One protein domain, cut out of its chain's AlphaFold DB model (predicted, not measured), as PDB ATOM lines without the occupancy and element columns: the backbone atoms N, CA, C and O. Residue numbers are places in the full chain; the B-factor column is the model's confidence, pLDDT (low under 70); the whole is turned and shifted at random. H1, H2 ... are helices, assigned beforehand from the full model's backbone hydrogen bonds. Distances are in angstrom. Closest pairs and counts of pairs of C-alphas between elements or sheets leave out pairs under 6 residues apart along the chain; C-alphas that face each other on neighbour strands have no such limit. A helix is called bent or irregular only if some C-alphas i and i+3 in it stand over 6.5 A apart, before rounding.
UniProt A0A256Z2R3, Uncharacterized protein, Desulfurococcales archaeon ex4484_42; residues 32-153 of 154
ATOM      1  N   SER A  32     -41.641 -56.123  -0.888       94.44
ATOM      2  CA  SER A  32     -41.771 -56.890  -2.123       94.44
ATOM      3  C   SER A  32     -40.395 -57.336  -2.616       94.44
ATOM      4  O   SER A  32     -39.398 -56.645  -2.389       94.44
ATOM      5  N   ASP A  33     -40.347 -58.446  -3.353       90.94
ATOM      6  CA  ASP A  33     -39.103 -58.967  -3.938       90.94
ATOM      7  C   ASP A  33     -38.372 -57.904  -4.763       90.94
ATOM      8  O   ASP A  33     -37.152 -57.797  -4.713       90.94
ATOM      9  N   ARG A  34     -39.129 -57.052  -5.467       93.69
ATOM     10  CA  ARG A  34     -38.579 -55.922  -6.218       93.69
ATOM     11  C   ARG A  34     -37.781 -54.967  -5.325       93.69
ATOM     12  O   ARG A  34     -36.665 -54.620  -5.689       93.69
ATOM     13  N   ILE A  35     -38.329 -54.564  -4.178       92.62
ATOM     14  CA  ILE A  35     -37.638 -53.645  -3.261       92.62
ATOM     15  C   ILE A  35     -36.395 -54.326  -2.678       92.62
ATOM     16  O   ILE A  35     -35.354 -53.692  -2.558       92.62
ATOM     17  N   ILE A  36     -36.473 -55.621  -2.352       90.81
ATOM     18  CA  ILE A  36     -35.313 -56.375  -1.854       90.81
ATOM     19  C   ILE A  36     -34.192 -56.384  -2.899       90.81
ATOM     20  O   ILE A  36     -33.042 -56.120  -2.563       90.81
ATOM     21  N   LEU A  37     -34.519 -56.646  -4.167       89.81
ATOM     22  CA  LEU A  37     -33.543 -56.623  -5.258       89.81
ATOM     23  C   LEU A  37     -32.933 -55.230  -5.460       89.81
ATOM     24  O   LEU A  37     -31.724 -55.128  -5.654       89.81
ATOM     25  N   GLU A  38     -33.741 -54.170  -5.379       90.50
ATOM     26  CA  GLU A  38     -33.264 -52.782  -5.445       90.50
ATOM     27  C   GLU A  38     -32.287 -52.479  -4.291       90.50
ATOM     28  O   GLU A  38     -31.190 -51.980  -4.535       90.50
ATOM     29  N   VAL A  39     -32.617 -52.877  -3.055       91.81
ATOM     30  CA  VAL A  39     -31.735 -52.718  -1.883       91.81
ATOM     31  C   VAL A  39     -30.436 -53.507  -2.044       91.81
ATOM     32  O   VAL A  39     -29.361 -52.964  -1.808       91.81
ATOM     33  N   MET A  40     -30.499 -54.770  -2.469       90.69
ATOM     34  CA  MET A  40     -29.296 -55.589  -2.658       90.69
ATOM     35  C   MET A  40     -28.400 -55.052  -3.778       90.69
ATOM     36  O   MET A  40     -27.175 -55.104  -3.663       90.69
ATOM     37  N   SER A  41     -28.994 -54.499  -4.839       90.25
ATOM     38  CA  SER A  41     -28.240 -53.808  -5.886       90.25
ATOM     39  C   SER A  41     -27.521 -52.573  -5.339       90.25
ATOM     40  O   SER A  41     -26.390 -52.307  -5.746       90.25
ATOM     41  N   GLU A  42     -28.147 -51.832  -4.423       91.38
ATOM     42  CA  GLU A  42     -27.523 -50.673  -3.785       91.38
ATOM     43  C   GLU A  42     -26.396 -51.084  -2.829       91.38
ATOM     44  O   GLU A  42     -25.312 -50.509  -2.875       91.38
ATOM     45  N   VAL A  43     -26.587 -52.148  -2.041       92.19
ATOM     46  CA  VAL A  43     -25.527 -52.723  -1.190       92.19
ATOM     47  C   VAL A  43     -24.306 -53.113  -2.025       92.19
ATOM     48  O   VAL A  43     -23.173 -52.814  -1.638       92.19
ATOM     49  N   ALA A  44     -24.515 -53.745  -3.183       91.94
ATOM     50  CA  ALA A  44     -23.428 -54.100  -4.091       91.94
ATOM     51  C   ALA A  44     -22.692 -52.856  -4.619       91.94
ATOM     52  O   ALA A  44     -21.462 -52.830  -4.592       91.94
ATOM     53  N   ARG A  45     -23.423 -51.816  -5.045       93.81
ATOM     54  CA  ARG A  45     -22.846 -50.535  -5.494       93.81
ATOM     55  C   ARG A  45     -21.992 -49.889  -4.401       93.81
ATOM     56  O   ARG A  45     -20.807 -49.661  -4.629       93.81
ATOM     57  N   ILE A  46     -22.550 -49.707  -3.199       93.81
ATOM     58  CA  ILE A  46     -21.844 -49.132  -2.039       93.81
ATOM     59  C   ILE A  46     -20.559 -49.913  -1.746       93.81
ATOM     60  O   ILE A  46     -19.494 -49.321  -1.587       93.81
ATOM     61  N   SER A  47     -20.643 -51.245  -1.735       95.00
ATOM     62  CA  SER A  47     -19.488 -52.107  -1.463       95.00
ATOM     63  C   SER A  47     -18.396 -51.950  -2.526       95.00
ATOM     64  O   SER A  47     -17.218 -51.864  -2.195       95.00
ATOM     65  N   ILE A  48     -18.767 -51.875  -3.807       96.44
ATOM     66  CA  ILE A  48     -17.813 -51.682  -4.910       96.44
ATOM     67  C   ILE A  48     -17.171 -50.293  -4.846       96.44
ATOM     68  O   ILE A  48     -15.964 -50.182  -5.058       96.44
ATOM     69  N   ASN A  49     -17.944 -49.247  -4.541       96.69
ATOM     70  CA  ASN A  49     -17.417 -47.896  -4.352       96.69
ATOM     71  C   ASN A  49     -16.390 -47.847  -3.218       96.69
ATOM     72  O   ASN A  49     -15.319 -47.269  -3.378       96.69
ATOM     73  N   GLU A  50     -16.695 -48.493  -2.093       97.12
ATOM     74  CA  GLU A  50     -15.796 -48.536  -0.946       97.12
ATOM     75  C   GLU A  50     -14.525 -49.331  -1.257       97.12
ATOM     76  O   GLU A  50     -13.420 -48.862  -0.996       97.12
ATOM     77  N   LEU A  51     -14.643 -50.479  -1.928       96.81
ATOM     78  CA  LEU A  51     -13.475 -51.215  -2.418       96.81
ATOM     79  C   LEU A  51     -12.623 -50.356  -3.362       96.81
ATOM     80  O   LEU A  51     -11.397 -50.355  -3.250       96.81
ATOM     81  N   ALA A  52     -13.245 -49.607  -4.275       97.62
ATOM     82  CA  ALA A  52     -12.531 -48.708  -5.177       97.62
ATOM     83  C   ALA A  52     -11.785 -47.605  -4.411       97.62
ATOM     84  O   ALA A  52     -10.619 -47.343  -4.714       97.62
ATOM     85  N   ARG A  53     -12.419 -47.009  -3.395       97.31
ATOM     86  CA  ARG A  53     -11.808 -46.023  -2.494       97.31
ATOM     87  C   ARG A  53     -10.600 -46.601  -1.763       97.31
ATOM     88  O   ARG A  53      -9.506 -46.056  -1.883       97.31
ATOM     89  N   GLN A  54     -10.756 -47.744  -1.097       97.44
ATOM     90  CA  GLN A  54      -9.667 -48.397  -0.363       97.44
ATOM     91  C   GLN A  54      -8.501 -48.790  -1.284       97.44
ATOM     92  O   GLN A  54      -7.335 -48.630  -0.925       97.44
ATOM     93  N   LEU A  55      -8.792 -49.238  -2.511       97.00
ATOM     94  CA  LEU A  55      -7.761 -49.524  -3.512       97.00
ATOM     95  C   LEU A  55      -7.025 -48.261  -3.980       97.00
ATOM     96  O   LEU A  55      -5.816 -48.325  -4.197       97.00
ATOM     97  N   ILE A  56      -7.717 -47.126  -4.133       96.69
ATOM     98  CA  ILE A  56      -7.082 -45.842  -4.464       96.69
ATOM     99  C   ILE A  56      -6.143 -45.414  -3.342       96.69
ATOM    100  O   ILE A  56      -4.975 -45.165  -3.624       96.69
ATOM    101  N   LEU A  57      -6.620 -45.375  -2.096       95.81
ATOM    102  CA  LEU A  57      -5.821 -44.930  -0.948       95.81
ATOM    103  C   LEU A  57      -4.623 -45.854  -0.702       95.81
ATOM    104  O   LEU A  57      -3.513 -45.394  -0.455       95.81
ATOM    105  N   SER A  58      -4.807 -47.166  -0.875       97.12
ATOM    106  CA  SER A  58      -3.704 -48.123  -0.772       97.12
ATOM    107  C   SER A  58      -2.677 -47.987  -1.901       97.12
ATOM    108  O   SER A  58      -1.501 -48.271  -1.675       97.12
ATOM    109  N   ALA A  59      -3.096 -47.629  -3.119       97.12
ATOM    110  CA  ALA A  59      -2.201 -47.519  -4.274       97.12
ATOM    111  C   ALA A  59      -1.536 -46.139  -4.398       97.12
ATOM    112  O   ALA A  59      -0.453 -46.037  -4.978       97.12
ATOM    113  N   TYR A  60      -2.187 -45.098  -3.881       96.81
ATOM    114  CA  TYR A  60      -1.780 -43.698  -3.968       96.81
ATOM    115  C   TYR A  60      -1.924 -43.021  -2.594       96.81
ATOM    116  O   TYR A  60      -2.775 -42.145  -2.431       96.81
ATOM    117  N   PRO A  61      -1.118 -43.421  -1.595       95.75
ATOM    118  CA  PRO A  61      -1.219 -42.881  -0.238       95.75
ATOM    119  C   PRO A  61      -0.982 -41.365  -0.178       95.75
ATOM    120  O   PRO A  61      -1.469 -40.700   0.726       95.75
ATOM    121  N   GLU A  62      -0.299 -40.784  -1.171       96.31
ATOM    122  CA  GLU A  62      -0.099 -39.335  -1.270       96.31
ATOM    123  C   GLU A  62      -1.401 -38.534  -1.496       96.31
ATOM    124  O   GLU A  62      -1.373 -37.305  -1.483       96.31
ATOM    125  N   VAL A  63      -2.537 -39.206  -1.733       96.25
ATOM    126  CA  VAL A  63      -3.866 -38.576  -1.771       96.25
ATOM    127  C   VAL A  63      -4.241 -37.995  -0.403       96.25
ATOM    128  O   VAL A  63      -4.848 -36.925  -0.368       96.25
ATOM    129  N   ASP A  64      -3.831 -38.633   0.698       93.62
ATOM    130  CA  ASP A  64      -4.145 -38.184   2.065       93.62
ATOM    131  C   ASP A  64      -3.454 -36.860   2.433       93.62
ATOM    132  O   ASP A  64      -3.914 -36.132   3.312       93.62
ATOM    133  N   ASP A  65      -2.372 -36.514   1.730       96.25
ATOM    134  CA  ASP A  65      -1.614 -35.276   1.941       96.25
ATOM    135  C   ASP A  65      -2.161 -34.087   1.125       96.25
ATOM    136  O   ASP A  65      -1.613 -32.978   1.173       96.25
ATOM    137  N   LEU A  66      -3.212 -34.294   0.323       96.62
ATOM    138  CA  LEU A  66      -3.769 -33.251  -0.535       96.62
ATOM    139  C   LEU A  66      -4.589 -32.221   0.259       96.62
ATOM    140  O   LEU A  66      -5.160 -32.528   1.306       96.62
ATOM    141  N   PRO A  67      -4.724 -30.984  -0.259       96.25
ATOM    142  CA  PRO A  67      -5.668 -30.022   0.295       96.25
ATOM    143  C   PRO A  67      -7.081 -30.612   0.361       96.25
ATOM    144  O   PRO A  67      -7.518 -31.257  -0.589       96.25
ATOM    145  N   GLU A  68      -7.822 -30.308   1.428       95.31
ATOM    146  CA  GLU A  68      -9.148 -30.877   1.723       95.31
ATOM    147  C   GLU A  68     -10.085 -30.927   0.506       95.31
ATOM    148  O   GLU A  68     -10.653 -31.969   0.202       95.31
ATOM    149  N   LYS A  69     -10.200 -29.836  -0.262       95.06
ATOM    150  CA  LYS A  69     -11.053 -29.825  -1.463       95.06
ATOM    151  C   LYS A  69     -10.579 -30.787  -2.552       95.06
ATOM    152  O   LYS A  69     -11.411 -31.376  -3.231       95.06
ATOM    153  N   GLU A  70      -9.271 -30.917  -2.757       96.50
ATOM    154  CA  GLU A  70      -8.721 -31.851  -3.745       96.50
ATOM    155  C   GLU A  70      -8.898 -33.299  -3.290       96.50
ATOM    156  O   GLU A  70      -9.317 -34.132  -4.097       96.50
ATOM    157  N   TYR A  71      -8.658 -33.561  -2.001       97.00
ATOM    158  CA  TYR A  71      -8.939 -34.842  -1.360       97.00
ATOM    159  C   TYR A  71     -10.408 -35.231  -1.552       97.00
ATOM    160  O   TYR A  71     -10.671 -36.257  -2.164       97.00
ATOM    161  N   LEU A  72     -11.362 -34.380  -1.153       97.00
ATOM    162  CA  LEU A  72     -12.800 -34.665  -1.259       97.00
ATOM    163  C   LEU A  72     -13.239 -34.929  -2.705       97.00
ATOM    164  O   LEU A  72     -14.051 -35.817  -2.957       97.00
ATOM    165  N   ILE A  73     -12.683 -34.199  -3.681       96.94
ATOM    166  CA  ILE A  73     -12.968 -34.479  -5.093       96.94
ATOM    167  C   ILE A  73     -12.466 -35.871  -5.476       96.94
ATOM    168  O   ILE A  73     -13.206 -36.612  -6.116       96.94
ATOM    169  N   ILE A  74     -11.233 -36.239  -5.124       97.38
ATOM    170  CA  ILE A  74     -10.689 -37.562  -5.463       97.38
ATOM    171  C   ILE A  74     -11.482 -38.665  -4.769       97.38
ATOM    172  O   ILE A  74     -11.904 -39.613  -5.428       97.38
ATOM    173  N   ASP A  75     -11.690 -38.502  -3.470       97.00
ATOM    174  CA  ASP A  75     -12.305 -39.442  -2.541       97.00
ATOM    175  C   ASP A  75     -13.782 -39.726  -2.869       97.00
ATOM    176  O   ASP A  75     -14.282 -40.819  -2.613       97.00
ATOM    177  N   THR A  76     -14.472 -38.794  -3.529       96.75
ATOM    178  CA  THR A  76     -15.841 -39.007  -4.020       96.75
ATOM    179  C   THR A  76     -15.887 -39.373  -5.501       96.75
ATOM    180  O   THR A  76     -16.507 -40.367  -5.883       96.75
ATOM    181  N   LEU A  77     -15.226 -38.599  -6.367       97.69
ATOM    182  CA  LEU A  77     -15.400 -38.713  -7.817       97.69
ATOM    183  C   LEU A  77     -14.748 -39.971  -8.392       97.69
ATOM    184  O   LEU A  77     -15.329 -40.644  -9.245       97.69
ATOM    185  N   VAL A  78     -13.516 -40.277  -7.977       97.94
ATOM    186  CA  VAL A  78     -12.736 -41.348  -8.613       97.94
ATOM    187  C   VAL A  78     -13.281 -42.733  -8.239       97.94
ATOM    188  O   VAL A  78     -13.462 -43.535  -9.162       97.94
ATOM    189  N   PRO A  79     -13.611 -43.034  -6.965       98.19
ATOM    190  CA  PRO A  79     -14.313 -44.266  -6.615       98.19
ATOM    191  C   PRO A  79     -15.631 -44.423  -7.373       98.19
ATOM    192  O   PRO A  79     -15.882 -45.492  -7.926       98.19
ATOM    193  N   ALA A  80     -16.409 -43.344  -7.516       98.00
ATOM    194  CA  ALA A  80     -17.677 -43.390  -8.236       98.00
ATOM    195  C   ALA A  80     -17.512 -43.700  -9.728       98.00
ATOM    196  O   ALA A  80     -18.269 -44.485 -10.303       98.00
ATOM    197  N   PHE A  81     -16.479 -43.147 -10.361       98.44
ATOM    198  CA  PHE A  81     -16.141 -43.477 -11.741       98.44
ATOM    199  C   PHE A  81     -15.644 -44.916 -11.902       98.44
ATOM    200  O   PHE A  81     -15.994 -45.569 -12.887       98.44
ATOM    201  N   LEU A  82     -14.856 -45.432 -10.954       98.12
ATOM    202  CA  LEU A  82     -14.425 -46.831 -10.959       98.12
ATOM    203  C   LEU A  82     -15.600 -47.787 -10.757       98.12
ATOM    204  O   LEU A  82     -15.711 -48.750 -11.513       98.12
ATOM    205  N   GLU A  83     -16.487 -47.507  -9.799       97.94
ATOM    206  CA  GLU A  83     -17.716 -48.272  -9.577       97.94
ATOM    207  C   GLU A  83     -18.537 -48.332 -10.864       97.94
ATOM    208  O   GLU A  83     -18.816 -49.423 -11.371       97.94
ATOM    209  N   LYS A  84     -18.849 -47.162 -11.438       97.81
ATOM    210  CA  LYS A  84     -19.614 -47.058 -12.678       97.81
ATOM    211  C   LYS A  84     -18.971 -47.865 -13.804       97.81
ATOM    212  O   LYS A  84     -19.636 -48.688 -14.429       97.81
ATOM    213  N   TYR A  85     -17.668 -47.688 -14.016       97.75
ATOM    214  CA  TYR A  85     -16.923 -48.382 -15.061       97.75
ATOM    215  C   TYR A  85     -16.912 -49.904 -14.881       97.75
ATOM    216  O   TYR A  85     -17.071 -50.640 -15.856       97.75
ATOM    217  N   VAL A  86     -16.712 -50.393 -13.655       97.44
ATOM    218  CA  VAL A  86     -16.669 -51.832 -13.363       97.44
ATOM    219  C   VAL A  86     -18.051 -52.459 -13.525       97.44
ATOM    220  O   VAL A  86     -18.162 -53.486 -14.194       97.44
ATOM    221  N   LEU A  87     -19.101 -51.834 -12.989       96.69
ATOM    222  CA  LEU A  87     -20.475 -52.324 -13.121       96.69
ATOM    223  C   LEU A  87     -20.922 -52.363 -14.586       96.69
ATOM    224  O   LEU A  87     -21.399 -53.402 -15.045       96.69
ATOM    225  N   GLU A  88     -20.678 -51.294 -15.352       95.81
ATOM    226  CA  GLU A  88     -20.982 -51.254 -16.788       95.81
ATOM    227  C   GLU A  88     -20.217 -52.333 -17.562       95.81
ATOM    228  O   GLU A  88     -20.788 -53.019 -18.411       95.81
ATOM    229  N   LYS A  89     -18.931 -52.532 -17.249       96.12
ATOM    230  CA  LYS A  89     -18.101 -53.565 -17.883       96.12
ATOM    231  C   LYS A  89     -18.607 -54.982 -17.598       96.12
ATOM    232  O   LYS A  89     -18.439 -55.858 -18.443       96.12
ATOM    233  N   LEU A  90     -19.192 -55.206 -16.425       96.06
ATOM    234  CA  LEU A  90     -19.749 -56.492 -16.005       96.06
ATOM    235  C   LEU A  90     -21.220 -56.683 -16.424       96.06
ATOM    236  O   LEU A  90     -21.774 -57.755 -16.203       96.06
ATOM    237  N   GLY A  91     -21.840 -55.682 -17.056       94.75
ATOM    238  CA  GLY A  91     -23.231 -55.749 -17.512       94.75
ATOM    239  C   GLY A  91     -24.270 -55.525 -16.409       94.75
ATOM    240  O   GLY A  91     -25.424 -55.918 -16.578       94.75
ATOM    241  N   TYR A  92     -23.882 -54.903 -15.295       93.88
ATOM    242  CA  TYR A  92     -24.783 -54.533 -14.204       93.88
ATOM    243  C   TYR A  92     -25.244 -53.074 -14.313       93.88
ATOM    244  O   TYR A  92     -24.613 -52.241 -14.968       93.88
ATOM    245  N   SER A  93     -26.356 -52.761 -13.639       90.75
ATOM    246  CA  SER A  93     -26.797 -51.376 -13.454       90.75
ATOM    247  C   SER A  93     -25.763 -50.600 -12.637       90.75
ATOM    248  O   SER A  93     -25.186 -51.141 -11.696       90.75
ATOM    249  N   SER A  94     -25.537 -49.337 -12.987       93.75
ATOM    250  CA  SER A  94     -24.567 -48.451 -12.337       93.75
ATOM    251  C   SER A  94     -25.191 -47.096 -12.023       93.75
ATOM    252  O   SER A  94     -26.266 -46.774 -12.536       93.75
ATOM    253  N   ARG A  95     -24.506 -46.291 -11.203       92.94
ATOM    254  CA  ARG A  95     -24.876 -44.889 -10.983       92.94
ATOM    255  C   ARG A  95     -24.983 -44.105 -12.291       92.94
ATOM    256  O   ARG A  95     -24.168 -44.245 -13.212       92.94
ATOM    257  N   SER A  96     -25.984 -43.241 -12.354       96.38
ATOM    258  CA  SER A  96     -26.111 -42.182 -13.351       96.38
ATOM    259  C   SER A  96     -25.081 -41.073 -13.111       96.38
ATOM    260  O   SER A  96     -24.523 -40.939 -12.024       96.38
ATOM    261  N   ILE A  97     -24.816 -40.259 -14.137       97.81
ATOM    262  CA  ILE A  97     -23.917 -39.103 -13.995       97.81
ATOM    263  C   ILE A  97     -24.512 -38.064 -13.032       97.81
ATOM    264  O   ILE A  97     -23.763 -37.492 -12.243       97.81
ATOM    265  N   SER A  98     -25.838 -37.876 -13.041       97.50
ATOM    266  CA  SER A  98     -26.535 -37.010 -12.079       97.50
ATOM    267  C   SER A  98     -26.310 -37.450 -10.632       97.50
ATOM    268  O   SER A  98     -25.931 -36.618  -9.822       97.50
ATOM    269  N   GLU A  99     -26.454 -38.744 -10.310       96.44
ATOM    270  CA  GLU A  99     -26.201 -39.248  -8.945       96.44
ATOM    271  C   GLU A  99     -24.772 -38.924  -8.476       96.44
ATOM    272  O   GLU A  99     -24.570 -38.480  -7.349       96.44
ATOM    273  N   ILE A 100     -23.780 -39.105  -9.355       97.31
ATOM    274  CA  ILE A 100     -22.371 -38.820  -9.043       97.31
ATOM    275  C   ILE A 100     -22.148 -37.316  -8.840       97.31
ATOM    276  O   ILE A 100     -21.408 -36.910  -7.945       97.31
ATOM    277  N   MET A 101     -22.775 -36.484  -9.672       96.94
ATOM    278  CA  MET A 101     -22.719 -35.029  -9.548       96.94
ATOM    279  C   MET A 101     -23.334 -34.557  -8.226       96.94
ATOM    280  O   MET A 101     -22.719 -33.748  -7.532       96.94
ATOM    281  N   ASP A 102     -24.519 -35.059  -7.882       96.38
ATOM    282  CA  ASP A 102     -25.252 -34.667  -6.677       96.38
ATOM    283  C   ASP A 102     -24.456 -35.019  -5.413       96.38
ATOM    284  O   ASP A 102     -24.303 -34.181  -4.520       96.38
ATOM    285  N   GLU A 103     -23.866 -36.218  -5.366       95.50
ATOM    286  CA  GLU A 103     -22.985 -36.636  -4.273       95.50
ATOM    287  C   GLU A 103     -21.770 -35.706  -4.159       95.50
ATOM    288  O   GLU A 103     -21.493 -35.175  -3.085       95.50
ATOM    289  N   LEU A 104     -21.092 -35.428  -5.275       95.81
ATOM    290  CA  LEU A 104     -19.906 -34.575  -5.306       95.81
ATOM    291  C   LEU A 104     -20.187 -33.139  -4.841       95.81
ATOM    292  O   LEU A 104     -19.423 -32.576  -4.058       95.81
ATOM    293  N   VAL A 105     -21.287 -32.538  -5.302       95.12
ATOM    294  CA  VAL A 105     -21.692 -31.183  -4.895       95.12
ATOM    295  C   VAL A 105     -22.128 -31.154  -3.428       95.12
ATOM    296  O   VAL A 105     -21.929 -30.140  -2.759       95.12
ATOM    297  N   SER A 106     -22.675 -32.256  -2.903       95.00
ATOM    298  CA  SER A 106     -23.070 -32.345  -1.493       95.00
ATOM    299  C   SER A 106     -21.882 -32.364  -0.526       95.00
ATOM    300  O   SER A 106     -22.015 -31.876   0.596       95.00
ATOM    301  N   VAL A 107     -20.725 -32.884  -0.957       94.50
ATOM    302  CA  VAL A 107     -19.536 -33.013  -0.100       94.50
ATOM    303  C   VAL A 107     -18.496 -31.911  -0.313       94.50
ATOM    304  O   VAL A 107     -17.797 -31.547   0.630       94.50
ATOM    305  N   VAL A 108     -18.380 -31.340  -1.520       94.12
ATOM    306  CA  VAL A 108     -17.376 -30.305  -1.815       94.12
ATOM    307  C   VAL A 108     -18.000 -28.917  -1.700       94.12
ATOM    308  O   VAL A 108     -18.617 -28.407  -2.639       94.12
ATOM    309  N   GLU A 109     -17.786 -28.254  -0.562       90.50
ATOM    310  CA  GLU A 109     -18.378 -26.939  -0.302       90.50
ATOM    311  C   GLU A 109     -18.025 -25.902  -1.386       90.50
ATOM    312  O   GLU A 109     -16.854 -25.629  -1.703       90.50
ATOM    313  N   GLY A 110     -19.073 -25.277  -1.929       87.94
ATOM    314  CA  GLY A 110     -18.974 -24.222  -2.934       87.94
ATOM    315  C   GLY A 110     -18.632 -24.721  -4.339       87.94
ATOM    316  O   GLY A 110     -18.422 -23.893  -5.226       87.94
ATOM    317  N   LEU A 111     -18.576 -26.038  -4.563       91.31
ATOM    318  CA  LEU A 111     -18.437 -26.596  -5.900       91.31
ATOM    319  C   LEU A 111     -19.725 -26.369  -6.698       91.31
ATOM    320  O   LEU A 111     -20.823 -26.684  -6.249       91.31
ATOM    321  N   ARG A 112     -19.582 -25.825  -7.906       88.81
ATOM    322  CA  ARG A 112     -20.683 -25.629  -8.852       88.81
ATOM    323  C   ARG A 112     -20.310 -26.280 -10.166       88.81
ATOM    324  O   ARG A 112     -19.432 -25.785 -10.857       88.81
ATOM    325  N   VAL A 113     -20.950 -27.391 -10.487       91.56
ATOM    326  CA  VAL A 113     -20.716 -28.157 -11.714       91.56
ATOM    327  C   VAL A 113     -22.046 -28.689 -12.227       91.56
ATOM    328  O   VAL A 113     -23.010 -28.772 -11.470       91.56
ATOM    329  N   ASN A 114     -22.109 -28.999 -13.517       92.94
ATOM    330  CA  ASN A 114     -23.291 -29.575 -14.151       92.94
ATOM    331  C   ASN A 114     -22.991 -30.988 -14.679       92.94
ATOM    332  O   ASN A 114     -21.841 -31.436 -14.697       92.94
ATOM    333  N   GLU A 115     -24.040 -31.677 -15.126       95.19
ATOM    334  CA  GLU A 115     -23.952 -33.069 -15.568       95.19
ATOM    335  C   GLU A 115     -22.998 -33.240 -16.763       95.19
ATOM    336  O   GLU A 115     -22.259 -34.222 -16.828       95.19
ATOM    337  N   ASP A 116     -22.937 -32.260 -17.674       95.56
ATOM    338  CA  ASP A 116     -22.062 -32.301 -18.850       95.56
ATOM    339  C   ASP A 116     -20.575 -32.279 -18.472       95.56
ATOM    340  O   ASP A 116     -19.770 -33.001 -19.072       95.56
ATOM    341  N   VAL A 117     -20.203 -31.509 -17.442       95.50
ATOM    342  CA  VAL A 117     -18.831 -31.489 -16.909       95.50
ATOM    343  C   VAL A 117     -18.467 -32.862 -16.345       95.50
ATOM    344  O   VAL A 117     -17.437 -33.428 -16.721       95.50
ATOM    345  N   ILE A 118     -19.326 -33.448 -15.503       97.50
ATOM    346  CA  ILE A 118     -19.064 -34.765 -14.900       97.50
ATOM    347  C   ILE A 118     -19.022 -35.860 -15.970       97.50
ATOM    348  O   ILE A 118     -18.134 -36.713 -15.945       97.50
ATOM    349  N   LYS A 119     -19.908 -35.806 -16.967       97.81
ATOM    350  CA  LYS A 119     -19.902 -36.729 -18.107       97.81
ATOM    351  C   LYS A 119     -18.606 -36.635 -18.912       97.81
ATOM    352  O   LYS A 119     -17.985 -37.657 -19.194       97.81
ATOM    353  N   SER A 120     -18.162 -35.420 -19.239       96.81
ATOM    354  CA  SER A 120     -16.889 -35.184 -19.932       96.81
ATOM    355  C   SER A 120     -15.701 -35.730 -19.131       96.81
ATOM    356  O   SER A 120     -14.794 -36.368 -19.682       96.81
ATOM    357  N   MET A 121     -15.727 -35.556 -17.806       97.19
ATOM    358  CA  MET A 121     -14.724 -36.133 -16.916       97.19
ATOM    359  C   MET A 121     -14.778 -37.660 -16.880       97.19
ATOM    360  O   MET A 121     -13.715 -38.279 -16.890       97.19
ATOM    361  N   TYR A 122     -15.960 -38.279 -16.906       98.31
ATOM    362  CA  TYR A 122     -16.101 -39.734 -16.986       98.31
ATOM    363  C   TYR A 122     -15.555 -40.282 -18.316       98.31
ATOM    364  O   TYR A 122     -14.769 -41.233 -18.340       98.31
ATOM    365  N   ASP A 123     -15.851 -39.619 -19.434       98.00
ATOM    366  CA  ASP A 123     -15.293 -39.977 -20.742       98.00
ATOM    367  C   ASP A 123     -13.760 -39.848 -20.766       98.00
ATOM    368  O   ASP A 123     -13.051 -40.668 -21.369       98.00
ATOM    369  N   LYS A 124     -13.217 -38.821 -20.099       97.62
ATOM    370  CA  LYS A 124     -11.772 -38.651 -19.903       97.62
ATOM    371  C   LYS A 124     -11.211 -39.768 -19.025       97.62
ATOM    372  O   LYS A 124     -10.224 -40.388 -19.418       97.62
ATOM    373  N   PHE A 125     -11.854 -40.081 -17.907       98.31
ATOM    374  CA  PHE A 125     -11.479 -41.165 -17.001       98.31
ATOM    375  C   PHE A 125     -11.349 -42.504 -17.736       98.31
ATOM    376  O   PHE A 125     -10.294 -43.139 -17.666       98.31
ATOM    377  N   ILE A 126     -12.344 -42.886 -18.546       98.12
ATOM    378  CA  ILE A 126     -12.310 -44.130 -19.333       98.12
ATOM    379  C   ILE A 126     -11.068 -44.180 -20.232       98.12
ATOM    380  O   ILE A 126     -10.404 -45.218 -20.339       98.12
ATOM    381  N   LYS A 127     -10.717 -43.062 -20.882       97.88
ATOM    382  CA  LYS A 127      -9.515 -42.979 -21.732       97.88
ATOM    383  C   LYS A 127      -8.233 -43.182 -20.923       97.88
ATOM    384  O   LYS A 127      -7.300 -43.792 -21.444       97.88
ATOM    385  N   TYR A 128      -8.171 -42.685 -19.690       97.81
ATOM    386  CA  TYR A 128      -7.007 -42.836 -18.815       97.81
ATOM    387  C   TYR A 128      -6.881 -44.271 -18.296       97.81
ATOM    388  O   TYR A 128      -5.799 -44.849 -18.398       97.81
ATOM    389  N   VAL A 129      -7.983 -44.884 -17.851       96.38
ATOM    390  CA  VAL A 129      -8.020 -46.297 -17.432       96.38
ATOM    391  C   VAL A 129      -7.532 -47.210 -18.555       96.38
ATOM    392  O   VAL A 129      -6.608 -47.996 -18.358       96.38
ATOM    393  N   ARG A 130      -8.065 -47.052 -19.774       95.06
ATOM    394  CA  ARG A 130      -7.672 -47.870 -20.940       95.06
ATOM    395  C   ARG A 130      -6.199 -47.729 -21.327       95.06
ATOM    396  O   ARG A 130      -5.655 -48.625 -21.963       95.06
ATOM    397  N   LYS A 131      -5.562 -46.612 -20.973       97.00
ATOM    398  CA  LYS A 131      -4.145 -46.340 -21.253       97.00
ATOM    399  C   LYS A 131      -3.219 -46.682 -20.081       97.00
ATOM    400  O   LYS A 131      -2.030 -46.402 -20.182       97.00
ATOM    401  N   GLY A 132      -3.738 -47.222 -18.975       95.69
ATOM    402  CA  GLY A 132      -2.949 -47.468 -17.764       95.69
ATOM    403  C   GLY A 132      -2.469 -46.183 -17.077       95.69
ATOM    404  O   GLY A 132      -1.462 -46.191 -16.380       95.69
ATOM    405  N   LYS A 133      -3.170 -45.064 -17.288       97.19
ATOM    406  CA  LYS A 133      -2.800 -43.725 -16.805       97.19
ATOM    407  C   LYS A 133      -3.659 -43.260 -15.628       97.19
ATOM    408  O   LYS A 133      -3.768 -42.064 -15.402       97.19
ATOM    409  N   LEU A 134      -4.286 -44.167 -14.874       96.25
ATOM    410  CA  LEU A 134      -5.226 -43.803 -13.800       96.25
ATOM    411  C   LEU A 134      -4.631 -42.793 -12.801       96.25
ATOM    412  O   LEU A 134      -5.295 -41.819 -12.464       96.25
ATOM    413  N   ARG A 135      -3.356 -42.954 -12.424       97.06
ATOM    414  CA  ARG A 135      -2.643 -41.994 -11.571       97.06
ATOM    415  C   ARG A 135      -2.688 -40.563 -12.114       97.06
ATOM    416  O   ARG A 135      -2.979 -39.630 -11.377       97.06
ATOM    417  N   GLU A 136      -2.429 -40.376 -13.409       97.56
ATOM    418  CA  GLU A 136      -2.487 -39.049 -14.037       97.56
ATOM    419  C   GLU A 136      -3.902 -38.462 -13.981       97.56
ATOM    420  O   GLU A 136      -4.048 -37.248 -13.897       97.56
ATOM    421  N   PHE A 137      -4.947 -39.292 -14.034       97.62
ATOM    422  CA  PHE A 137      -6.317 -38.807 -13.892       97.62
ATOM    423  C   PHE A 137      -6.571 -38.321 -12.465       97.62
ATOM    424  O   PHE A 137      -7.012 -37.190 -12.296       97.62
ATOM    425  N   ILE A 138      -6.233 -39.139 -11.462       97.00
ATOM    426  CA  ILE A 138      -6.454 -38.849 -10.036       97.00
ATOM    427  C   ILE A 138      -5.904 -37.468  -9.660       97.00
ATOM    428  O   ILE A 138      -6.644 -36.637  -9.151       97.00
ATOM    429  N   PHE A 139      -4.647 -37.171 -10.002       96.75
ATOM    430  CA  PHE A 139      -4.007 -35.906  -9.605       96.75
ATOM    431  C   PHE A 139      -4.338 -34.699 -10.499       96.75
ATOM    432  O   PHE A 139      -3.959 -33.570 -10.170       96.75
ATOM    433  N   ASN A 140      -5.020 -34.903 -11.630       96.06
ATOM    434  CA  ASN A 140      -5.472 -33.809 -12.498       96.06
ATOM    435  C   ASN A 140      -6.969 -33.509 -12.338       96.06
ATOM    436  O   ASN A 140      -7.372 -32.362 -12.521       96.06
ATOM    437  N   ALA A 141      -7.779 -34.503 -11.961       94.56
ATOM    438  CA  ALA A 141      -9.231 -34.380 -11.867       94.56
ATOM    439  C   ALA A 141      -9.690 -33.236 -10.943       94.56
ATOM    440  O   ALA A 141     -10.529 -32.454 -11.393       94.56
ATOM    441  N   PRO A 142      -9.125 -33.035  -9.732       94.81
ATOM    442  CA  PRO A 142      -9.485 -31.890  -8.898       94.81
ATOM    443  C   PRO A 142      -9.241 -30.546  -9.571       94.81
ATOM    444  O   PRO A 142     -10.090 -29.661  -9.529       94.81
ATOM    445  N   LYS A 143      -8.089 -30.394 -10.228       92.19
ATOM    446  CA  LYS A 143      -7.690 -29.137 -10.871       92.19
ATOM    447  C   LYS A 143      -8.590 -28.811 -12.053       92.19
ATOM    448  O   LYS A 143      -9.004 -27.663 -12.196       92.19
ATOM    449  N   ASP A 144      -8.899 -29.820 -12.865       91.25
ATOM    450  CA  ASP A 144      -9.820 -29.689 -13.992       91.25
ATOM    451  C   ASP A 144     -11.213 -29.275 -13.492       91.25
ATOM    452  O   ASP A 144     -11.758 -28.268 -13.938       91.25
ATOM    453  N   LEU A 145     -11.748 -29.985 -12.496       91.75
ATOM    454  CA  LEU A 145     -13.085 -29.739 -11.959       91.75
ATOM    455  C   LEU A 145     -13.209 -28.355 -11.294       91.75
ATOM    456  O   LEU A 145     -14.171 -27.625 -11.529       91.75
ATOM    457  N   LEU A 146     -12.215 -27.957 -10.492       88.31
ATOM    458  CA  LEU A 146     -12.193 -26.653  -9.822       88.31
ATOM    459  C   LEU A 146     -12.033 -25.483 -10.802       88.31
ATOM    460  O   LEU A 146     -12.426 -24.360 -10.475       88.31
ATOM    461  N   LYS A 147     -11.448 -25.714 -11.982       85.75
ATOM    462  CA  LYS A 147     -11.366 -24.707 -13.042       85.75
ATOM    463  C   LYS A 147     -12.731 -24.503 -13.705       85.75
ATOM    464  O   LYS A 147     -13.207 -23.371 -13.756       85.75
ATOM    465  N   GLU A 148     -13.377 -25.588 -14.124       78.31
ATOM    466  CA  GLU A 148     -14.701 -25.566 -14.768       78.31
ATOM    467  C   GLU A 148     -15.783 -24.966 -13.842       78.31
ATOM    468  O   GLU A 148     -16.656 -24.208 -14.277       78.31
ATOM    469  N   GLY A 149     -15.687 -25.217 -12.529       62.62
ATOM    470  CA  GLY A 149     -16.642 -24.675 -11.558       62.62
ATOM    471  C   GLY A 149     -16.533 -23.166 -11.301       62.62
ATOM    472  O   GLY A 149     -17.507 -22.532 -10.883       62.62
ATOM    473  N   LYS A 150     -15.377 -22.554 -11.590       60.56
ATOM    474  CA  LYS A 150     -15.211 -21.089 -11.540       60.56
ATOM    475  C   LYS A 150     -15.800 -20.405 -12.770       60.56
ATOM    476  O   LYS A 150     -16.353 -19.317 -12.642       60.56
ATOM    477  N   GLU A 151     -15.693 -21.035 -13.937       56.41
ATOM    478  CA  GLU A 151     -16.190 -20.480 -15.203       56.41
ATOM    479  C   GLU A 151     -17.726 -20.514 -15.282       56.41
ATOM    480  O   GLU A 151     -18.325 -19.611 -15.852       56.41
ATOM    481  N   SER A 152     -18.373 -21.462 -14.597       48.19
ATOM    482  CA  SER A 152     -19.842 -21.577 -14.511       48.19
ATOM    483  C   SER A 152     -20.517 -20.567 -13.559       48.19
ATOM    484  O   SER A 152     -21.729 -20.622 -13.359       48.19
ATOM    485  N   SER A 153     -19.742 -19.685 -12.913       46.38
ATOM    486  CA  SER A 153     -20.230 -18.694 -11.936       46.38
ATOM    487  C   SER A 153     -20.218 -17.245 -12.454       46.38
ATOM    488  O   SER A 153     -20.552 -16.341 -11.684       46.38
TER     489      SER A 153
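Overview. This is residues 32 to 153 of the 154 residues of an uncharacterized protein of Desulfurococcales archaeon ex4484_42 (UniProt A0A256Z2R3). Four helices are gathered around a fifth, H2, which runs through the middle: the long helix H1 crosses H2 on one side, the hairpin of H4 and H5 crosses it on the opposite side, and H3 folds back along H2 between these two sides. The beginning of H1 is an arm: residues 32 to 40 stick out from an otherwise compact body and add to the length of the whole. The printed part has 122 residues with five named helices, H1 to H5 in order along the chain, and no named strand; its class is all helix. It is compact, with a radius of gyration of the C-alphas of 14.6 A, and the C-alphas span 45 by 33 by 24 A along their three main axes.

Arrangement. H1, residues 33 to 59, touches H2, residues 68 to 90, at a steep tilt of 56 degrees, opposite ways. H1 touches H2 with residues 45 to 56 alone, and H2 touches H1 with residues 75 to 83 alone; the closest C-alphas are those of Ala 52 and Pro 79, 5.0 A apart. H2 is the hub, touching 4 other helices. H2 and H3, residues 97 to 107, form a helical hairpin at a shallow tilt of 24 degrees, opposite ways; they touch, with the C-alphas of Thr 76 and Leu 104 closest at 6.1 A, and on H2 residues 72 to 80 alone take part. H4, residues 115 to 130, touches H3 with residues 115 to 119 alone, about perpendicular at 78 degrees; the closest C-alphas are those of Ser 98 and Glu 115, 5.9 A apart. H2 and H4 only just touch, with 3 pairs of C-alphas within 8 A, the closest being those of Phe 81 and Tyr 122 at 6.4 A; they run the same way at a steep tilt of 69 degrees, only just short of about perpendicular. H4 and H5, residues 134 to 151, form a second helical hairpin at a shallow tilt of 18 degrees, opposite ways; they touch, with the C-alphas of Tyr 128 and Leu 134 closest at 5.4 A. H5 touches H2 with residues 138 to 143 alone, at a steep tilt of 63 degrees, opposite ways, and the C-alphas of Glu 70 and Pro 142 are closest, 5.2 A apart. The helix packing is only just mostly crossed, meaning that few touching pairs run nearly along each other: 2 of 6 are at a shallow tilt. H1 is apart from H3, H4 and H5, and H3 is apart from H5. Every O i to N i+4 pair is within hydrogen-bond range in H1, H3 and H4, against 18 of 19 in H2 and 11 of 14 in H5.

Along the chain. H1, residues 33 to 59, is the longest helix by residues; it begins at C-alpha 33 (-39.103, -58.967, -3.938) and is 38.6 A from first to last C-alpha. H2, residues 68 to 90, begins at C-alpha 68 (-9.148, -30.877, 1.723) and is 32.9 A long; it is neither bent nor irregular, but only just, since C-alphas 75 and 78 are 6.4 A apart. H3, residues 97 to 107, is 15.8 A long, and H4, residues 115 to 130, is 22.6 A long. H5, residues 134 to 151, is 25.8 A long and ends at C-alpha 151 (-16.190, -20.480, -15.203). It is irregular, only just, with C-alphas 139 and 142 6.8 A apart, and has a kink of 38 degrees near residue 141.

Size, cuts and confidence. The two C-alphas farthest apart are those of Ser 32 and Glu 151, at 46.4 A. Residues 32 to 40, of which 33 to 40 belong to H1, stand free; the body without them has 113 residues and spans 37 by 28 by 26 A. The printed part has no cut. The link from H4 to H5 is tight, those from H1 to H2, H2 to H3 and H3 to H4 are short, and no link is long. The mean pLDDT of the printed part is 93.5, and the residues under 70 are 149 to 153.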